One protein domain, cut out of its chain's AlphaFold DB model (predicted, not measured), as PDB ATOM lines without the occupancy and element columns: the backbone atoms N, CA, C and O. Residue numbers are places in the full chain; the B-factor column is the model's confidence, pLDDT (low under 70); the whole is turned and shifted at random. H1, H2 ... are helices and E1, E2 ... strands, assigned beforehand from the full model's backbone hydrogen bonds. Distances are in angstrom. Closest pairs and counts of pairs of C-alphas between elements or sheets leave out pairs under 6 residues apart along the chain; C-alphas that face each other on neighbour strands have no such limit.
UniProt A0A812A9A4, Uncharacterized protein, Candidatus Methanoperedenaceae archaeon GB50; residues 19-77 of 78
ATOM      1  N   ALA A  19      29.569 -18.252 192.087       86.00
ATOM      2  CA  ALA A  19      30.383 -18.997 191.122       86.00
ATOM      3  C   ALA A  19      29.597 -19.412 189.866       86.00
ATOM      4  O   ALA A  19      28.380 -19.300 189.822       86.00
ATOM      5  N   VAL A  20      30.307 -19.901 188.847       87.88
ATOM      6  CA  VAL A  20      29.754 -20.461 187.603       87.88
ATOM      7  C   VAL A  20      30.173 -21.927 187.456       87.88
ATOM      8  O   VAL A  20      31.309 -22.289 187.763       87.88
ATOM      9  N   ILE A  21      29.261 -22.775 186.989       87.12
ATOM     10  CA  ILE A  21      29.484 -24.164 186.592       87.12
ATOM     11  C   ILE A  21      29.524 -24.206 185.066       87.12
ATOM     12  O   ILE A  21      28.498 -24.166 184.388       87.12
ATOM     13  N   ILE A  22      30.734 -24.339 184.540       85.62
ATOM     14  CA  ILE A  22      30.995 -24.515 183.114       85.62
ATOM     15  C   ILE A  22      31.568 -25.908 182.835       85.62
ATOM     16  O   ILE A  22      32.241 -26.490 183.695       85.62
ATOM     17  N   PRO A  23      31.352 -26.461 181.629       85.62
ATOM     18  CA  PRO A  23      32.082 -27.626 181.160       85.62
ATOM     19  C   PRO A  23      33.597 -27.408 181.245       85.62
ATOM     20  O   PRO A  23      34.117 -26.332 180.949       85.62
ATOM     21  N   ILE A  24      34.328 -28.470 181.589       81.94
ATOM     22  CA  ILE A  24      35.790 -28.420 181.753       81.94
ATOM     23  C   ILE A  24      36.524 -27.928 180.494       81.94
ATOM     24  O   ILE A  24      37.597 -27.336 180.584       81.94
ATOM     25  N   GLU A  25      35.955 -28.176 179.319       83.50
ATOM     26  CA  GLU A  25      36.504 -27.761 178.028       83.50
ATOM     27  C   GLU A  25      36.403 -26.242 177.836       83.50
ATOM     28  O   GLU A  25      37.361 -25.596 177.418       83.50
ATOM     29  N   GLU A  26      35.289 -25.654 178.266       83.25
ATOM     30  CA  GLU A  26      35.053 -24.212 178.233       83.25
ATOM     31  C   GLU A  26      35.946 -23.483 179.249       83.25
ATOM     32  O   GLU A  26      36.568 -22.473 178.921       83.25
ATOM     33  N   TYR A  27      36.142 -24.069 180.437       83.00
ATOM     34  CA  TYR A  27      37.103 -23.570 181.427       83.00
ATOM     35  C   TYR A  27      38.536 -23.517 180.879       83.00
ATOM     36  O   TYR A  27      39.232 -22.515 181.047       83.00
ATOM     37  N   LYS A  28      38.980 -24.573 180.185       83.62
ATOM     38  CA  LYS A  28      40.308 -24.609 179.554       83.62
ATOM     39  C   LYS A  28      40.451 -23.565 178.450       83.62
ATOM     40  O   LYS A  28      41.510 -22.954 178.349       83.62
ATOM     41  N   ASN A  29      39.401 -23.334 177.665       84.44
ATOM     42  CA  ASN A  29      39.405 -22.306 176.625       84.44
ATOM     43  C   ASN A  29      39.512 -20.897 177.221       84.44
ATOM     44  O   ASN A  29      40.294 -20.086 176.729       84.44
ATOM     45  N   ILE A  30      38.793 -20.621 178.315       83.25
ATOM     46  CA  ILE A  30      38.890 -19.349 179.043       83.25
ATOM     47  C   ILE A  30      40.296 -19.171 179.630       83.25
ATOM     48  O   ILE A  30      40.880 -18.101 179.487       83.25
ATOM     49  N   LEU A  31      40.874 -20.213 180.237       80.56
ATOM     50  CA  LEU A  31      42.253 -20.166 180.732       80.56
ATOM     51  C   LEU A  31      43.262 -19.902 179.614       80.56
ATOM     52  O   LEU A  31      44.124 -19.048 179.785       80.56
ATOM     53  N   ALA A  32      43.139 -20.576 178.470       80.94
ATOM     54  CA  ALA A  32      44.016 -20.356 177.323       80.94
ATOM     55  C   ALA A  32      43.887 -18.921 176.781       80.94
ATOM     56  O   ALA A  32      44.893 -18.272 176.507       80.94
ATOM     57  N   ALA A  33      42.666 -18.388 176.698       76.75
ATOM     58  CA  ALA A  33      42.427 -17.001 176.303       76.75
ATOM     59  C   ALA A  33      43.013 -15.996 177.313       76.75
ATOM     60  O   ALA A  33      43.575 -14.976 176.916       76.75
ATOM     61  N   LEU A  34      42.934 -16.292 178.613       70.12
ATOM     62  CA  LEU A  34      43.541 -15.481 179.671       70.12
ATOM     63  C   LEU A  34      45.071 -15.574 179.680       70.12
ATOM     64  O   LEU A  34      45.720 -14.561 179.915       70.12
ATOM     65  N   GLU A  35      45.660 -16.737 179.397       63.44
ATOM     66  CA  GLU A  35      47.113 -16.901 179.224       63.44
ATOM     67  C   GLU A  35      47.633 -16.174 177.979       63.44
ATOM     68  O   GLU A  35      48.752 -15.671 177.988       63.44
ATOM     69  N   MET A  36      46.819 -16.069 176.925       58.97
ATOM     70  CA  MET A  36      47.129 -15.229 175.765       58.97
ATOM     71  C   MET A  36      47.012 -13.729 176.079       58.97
ATOM     72  O   MET A  36      47.686 -12.925 175.440       58.97
ATOM     73  N   ALA A  37      46.165 -13.347 177.044       58.44
ATOM     74  CA  ALA A  37      45.896 -11.954 177.412       58.44
ATOM     75  C   ALA A  37      46.754 -11.424 178.579       58.44
ATOM     76  O   ALA A  37      46.903 -10.210 178.716       58.44
ATOM     77  N   LYS A  38      47.314 -12.299 179.425       47.53
ATOM     78  CA  LYS A  38      48.200 -11.939 180.538       47.53
ATOM     79  C   LYS A  38      49.592 -12.509 180.316       47.53
ATOM     80  O   LYS A  38      49.790 -13.720 180.370       47.53
ATOM     81  N   ASP A  39      50.566 -11.609 180.190       52.94
ATOM     82  CA  ASP A  39      51.970 -11.881 180.489       52.94
ATOM     83  C   ASP A  39      52.068 -12.818 181.708       52.94
ATOM     84  O   ASP A  39      51.633 -12.477 182.809       52.94
ATOM     85  N   GLN A  40      52.612 -14.020 181.496       53.06
ATOM     86  CA  GLN A  40      52.573 -15.218 182.360       53.06
ATOM     87  C   GLN A  40      53.121 -15.066 183.804       53.06
ATOM     88  O   GLN A  40      53.312 -16.056 184.514       53.06
ATOM     89  N   LYS A  41      53.401 -13.849 184.277       51.06
ATOM     90  CA  LYS A  41      53.979 -13.565 185.597       51.06
ATOM     91  C   LYS A  41      52.959 -13.466 186.737       51.06
ATOM     92  O   LYS A  41      53.285 -13.901 187.836       51.06
ATOM     93  N   GLU A  42      51.757 -12.927 186.526       51.47
ATOM     94  CA  GLU A  42      50.815 -12.674 187.640       51.47
ATOM     95  C   GLU A  42      50.043 -13.920 188.105       51.47
ATOM     96  O   GLU A  42      49.826 -14.112 189.302       51.47
ATOM     97  N   THR A  43      49.644 -14.799 187.182       52.31
ATOM     98  CA  THR A  43      48.753 -15.939 187.474       52.31
ATOM     99  C   THR A  43      49.414 -16.987 188.372       52.31
ATOM    100  O   THR A  43      48.757 -17.596 189.218       52.31
ATOM    101  N   LYS A  44      50.736 -17.154 188.245       54.84
ATOM    102  CA  LYS A  44      51.521 -18.086 189.064       54.84
ATOM    103  C   LYS A  44      51.529 -17.665 190.540       54.84
ATOM    104  O   LYS A  44      51.280 -18.492 191.413       54.84
ATOM    105  N   ILE A  45      51.682 -16.364 190.799       58.56
ATOM    106  CA  ILE A  45      51.787 -15.783 192.148       58.56
ATOM    107  C   ILE A  45      50.466 -15.918 192.926       58.56
ATOM    108  O   ILE A  45      50.468 -16.239 194.113       58.56
ATOM    109  N   LEU A  46      49.322 -15.730 192.261       61.62
ATOM    110  CA  LEU A  46      47.998 -15.831 192.891       61.62
ATOM    111  C   LEU A  46      47.639 -17.266 193.300       61.62
ATOM    112  O   LEU A  46      47.120 -17.472 194.394       61.62
ATOM    113  N   SER A  47      47.965 -18.259 192.467       64.12
ATOM    114  CA  SER A  47      47.705 -19.677 192.767       64.12
ATOM    115  C   SER A  47      48.538 -20.221 193.939       64.12
ATOM    116  O   SER A  47      48.140 -21.170 194.623       64.12
ATOM    117  N   GLU A  48      49.682 -19.590 194.207       74.44
ATOM    118  CA  GLU A  48      50.562 -19.907 195.333       74.44
ATOM    119  C   GLU A  48      50.122 -19.217 196.634       74.44
ATOM    120  O   GLU A  48      50.531 -19.638 197.720       74.44
ATOM    121  N   SER A  49      49.237 -18.214 196.551       81.25
ATOM    122  CA  SER A  49      48.730 -17.487 197.713       81.25
ATOM    123  C   SER A  49      47.923 -18.388 198.650       81.25
ATOM    124  O   SER A  49      47.034 -19.147 198.250       81.25
ATOM    125  N   VAL A  50      48.197 -18.252 199.946       83.94
ATOM    126  CA  VAL A  50      47.462 -18.937 201.017       83.94
ATOM    127  C   VAL A  50      45.987 -18.526 201.028       83.94
ATOM    128  O   VAL A  50      45.126 -19.361 201.302       83.94
ATOM    129  N   GLU A  51      45.678 -17.268 200.707       84.25
ATOM    130  CA  GLU A  51      44.290 -16.797 200.659       84.25
ATOM    131  C   GLU A  51      43.504 -17.451 199.530       84.25
ATOM    132  O   GLU A  51      42.382 -17.909 199.746       84.25
ATOM    133  N   PHE A  52      44.120 -17.593 198.357       82.69
ATOM    134  CA  PHE A  52      43.498 -18.266 197.224       82.69
ATOM    135  C   PHE A  52      43.145 -19.722 197.568       82.69
ATOM    136  O   PHE A  52      42.018 -20.160 197.347       82.69
ATOM    137  N   LYS A  53      44.060 -20.456 198.217       85.62
ATOM    138  CA  LYS A  53      43.801 -21.839 198.664       85.62
ATOM    139  C   LYS A  53      42.645 -21.938 199.663       85.62
ATOM    140  O   LYS A  53      41.847 -22.871 199.571       85.62
ATOM    141  N   LYS A  54      42.527 -20.979 200.589       89.88
ATOM    142  CA  LYS A  54      41.407 -20.919 201.547       89.88
ATOM    143  C   LYS A  54      40.073 -20.665 200.847       89.88
ATOM    144  O   LYS A  54      39.086 -21.315 201.181       89.88
ATOM    145  N   LEU A  55      40.048 -19.762 199.866       88.38
ATOM    146  CA  LEU A  55      38.845 -19.474 199.081       88.38
ATOM    147  C   LEU A  55      38.392 -20.697 198.275       88.38
ATOM    148  O   LEU A  55      37.206 -21.020 198.279       88.38
ATOM    149  N   VAL A  56      39.332 -21.428 197.669       87.44
ATOM    150  CA  VAL A  56      39.030 -22.670 196.943       87.44
ATOM    151  C   VAL A  56      38.468 -23.743 197.880       87.44
ATOM    152  O   VAL A  56      37.460 -24.364 197.556       87.44
ATOM    153  N   GLN A  57      39.072 -23.951 199.056       91.12
ATOM    154  CA  GLN A  57      38.554 -24.914 200.038       91.12
ATOM    155  C   GLN A  57      37.136 -24.571 200.493       91.12
ATOM    156  O   GLN A  57      36.278 -25.449 200.512       91.12
ATOM    157  N   LYS A  58      36.879 -23.296 200.794       92.19
ATOM    158  CA  LYS A  58      35.550 -22.832 201.192       92.19
ATOM    159  C   LYS A  58      34.516 -23.056 200.083       92.19
ATOM    160  O   LYS A  58      33.454 -23.604 200.349       92.19
ATOM    161  N   GLY A  59      34.856 -22.726 198.835       90.75
ATOM    162  CA  GLY A  59      33.980 -22.981 197.689       90.75
ATOM    163  C   GLY A  59      33.632 -24.466 197.526       90.75
ATOM    164  O   GLY A  59      32.483 -24.806 197.256       90.75
ATOM    165  N   LEU A  60      34.590 -25.370 197.764       91.38
ATOM    166  CA  LEU A  60      34.338 -26.815 197.732       91.38
ATOM    167  C   LEU A  60      33.388 -27.286 198.844       91.38
ATOM    168  O   LEU A  60      32.618 -28.223 198.629       91.38
ATOM    169  N   GLU A  61      33.437 -26.676 200.028       93.62
ATOM    170  CA  GLU A  61      32.499 -26.971 201.117       93.62
ATOM    171  C   GLU A  61      31.096 -26.450 200.814       93.62
ATOM    172  O   GLU A  61      30.124 -27.184 200.992       93.62
ATOM    173  N   ASP A  62      30.981 -25.233 200.290       92.75
ATOM    174  CA  ASP A  62      29.691 -24.643 199.935       92.75
ATOM    175  C   ASP A  62      28.996 -25.439 198.808       92.75
ATOM    176  O   ASP A  62      27.791 -25.686 198.888       92.75
ATOM    177  N   VAL A  63      29.756 -25.982 197.845       91.81
ATOM    178  CA  VAL A  63      29.239 -26.940 196.844       91.81
ATOM    179  C   VAL A  63      28.708 -28.216 197.503       91.81
ATOM    180  O   VAL A  63      27.612 -28.668 197.170       91.81
ATOM    181  N   LYS A  64      29.442 -28.797 198.463       90.00
ATOM    182  CA  LYS A  64      28.990 -30.001 199.189       90.00
ATOM    183  C   LYS A  64      27.730 -29.753 200.015       90.00
ATOM    184  O   LYS A  64      26.921 -30.663 200.167       90.00
ATOM    185  N   LEU A  65      27.579 -28.548 200.554       93.12
ATOM    186  CA  LEU A  65      26.426 -28.139 201.352       93.12
ATOM    187  C   LEU A  65      25.237 -27.677 200.498       93.12
ATOM    188  O   LEU A  65      24.213 -27.290 201.057       93.12
ATOM    189  N   GLY A  66      25.352 -27.710 199.165       89.75
ATOM    190  CA  GLY A  66      24.287 -27.280 198.261       89.75
ATOM    191  C   GLY A  66      24.029 -25.771 198.299       89.75
ATOM    192  O   GLY A  66      22.958 -25.329 197.896       89.75
ATOM    193  N   ARG A  67      24.992 -24.970 198.773       89.38
ATOM    194  CA  ARG A  67      24.936 -23.499 198.789       89.38
ATOM    195  C   ARG A  67      25.308 -22.948 197.415       89.38
ATOM    196  O   ARG A  67      26.290 -22.231 197.248       89.38
ATOM    197  N   ILE A  68      24.540 -23.396 196.431       88.94
ATOM    198  CA  ILE A  68      24.708 -23.163 195.006       88.94
ATOM    199  C   ILE A  68      23.347 -22.868 194.380       88.94
ATOM    200  O   ILE A  68      22.356 -23.501 194.721       88.94
ATOM    201  N   ARG A  69      23.285 -21.883 193.490       85.19
ATOM    202  CA  ARG A  69      22.087 -21.362 192.827       85.19
ATOM    203  C   ARG A  69      22.490 -20.700 191.473       85.19
ATOM    204  O   ARG A  69      23.566 -20.147 191.408       85.19
ATOM    205  N   PRO A  70      21.692 -20.643 190.406       82.12
ATOM    206  CA  PRO A  70      22.067 -20.044 189.104       82.12
ATOM    207  C   PRO A  70      22.255 -18.507 189.073       82.12
ATOM    208  O   PRO A  70      21.554 -17.777 189.743       82.12
ATOM    209  N   TRP A  71      23.118 -17.964 188.221       75.94
ATOM    210  CA  TRP A  71      23.533 -16.559 188.173       75.94
ATOM    211  C   TRP A  71      22.477 -15.652 187.635       75.94
ATOM    212  O   TRP A  71      22.510 -14.470 187.955       75.94
ATOM    213  N   GLU A  72      21.587 -16.182 186.801       80.06
ATOM    214  CA  GLU A  72      20.459 -15.422 186.320       80.06
ATOM    215  C   GLU A  72      19.635 -14.971 187.521       80.06
ATOM    216  O   GLU A  72      19.200 -13.825 187.538       80.06
ATOM    217  N   GLU A  73      19.511 -15.830 188.547       80.56
ATOM    218  CA  GLU A  73      18.821 -15.513 189.804       80.56
ATOM    219  C   GLU A  73      19.516 -14.401 190.576       80.56
ATOM    220  O   GLU A  73      18.891 -13.740 191.391       80.56
ATOM    221  N   VAL A  74      20.785 -14.138 190.287       82.31
ATOM    222  CA  VAL A  74      21.497 -13.044 190.937       82.31
ATOM    223  C   VAL A  74      21.474 -11.789 190.179       82.31
ATOM    224  O   VAL A  74      21.337 -10.710 190.744       82.31
ATOM    225  N   TRP A  75      21.794 -11.899 188.910       71.06
ATOM    226  CA  TRP A  75      21.999 -10.704 188.153       71.06
ATOM    227  C   TRP A  75      20.691  -9.895 188.119       71.06
ATOM    228  O   TRP A  75      20.723  -8.693 187.911       71.06
ATOM    229  N   SER A  76      19.553 -10.544 188.405       71.31
ATOM    230  CA  SER A  76      18.267  -9.921 188.716       71.31
ATOM    231  C   SER A  76      18.130  -9.237 190.089       71.31
ATOM    232  O   SER A  76      17.233  -8.414 190.245       71.31
ATOM    233  N   GLU A  77      18.939  -9.594 191.085       72.62
ATOM    234  CA  GLU A  77      18.941  -9.060 192.458       72.62
ATOM    235  C   GLU A  77      19.991  -7.949 192.705       72.62
ATOM    236  O   GLU A  77      19.923  -7.277 193.738       72.62
TER     237      GLU A  77
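What this domain is: This is residues 19 to 77 of the 78 residues of an uncharacterized protein of Candidatus Methanoperedenaceae archaeon GB50 (UniProt A0A812A9A4). The backbone makes an open, hollow frame: the long helices H1 and H3 form two sides, short H2 joins them at one end, and E1 and short H4 lie toward the other end. The 59 printed residues run E1, H1, H2, H3, H4, mostly helix. The whole is loose, radius of gyration of the C-alphas 14.2 A, spanning 35 by 25 by 23 A.

Where its parts are: Find C-alpha 19 at (30.383, -18.997, 191.122), where strand E1, residues 19 to 21, begins. H1 holds residues 24 to 37, 19.8 A; H2, 42 to 48; H3, 50 to 64, 21.6 A. H4, 72 to 75, ends at C-alpha 75, (21.999, -10.704, 188.153).

How they stand to each other: E1 pairs with no named strand. No helix touches another. H2 and H3 are close but not clearly touching: their closest C-alphas, Leu 46 and Phe 52, are 6.7 A apart. Their tilt of 69 degrees is steep, only just, the same way. H1 and H3 are apart. Every O i to N i+4 pair is within hydrogen-bond range in H1, H2 and H3; H4 is too short for one.

The domain as a whole: The farthest C-alphas, Asp 39 and Leu 65, are 36.8 A apart. The printed part has no cut and no long link. Look at residues 35 to 47 for pLDDT under 70.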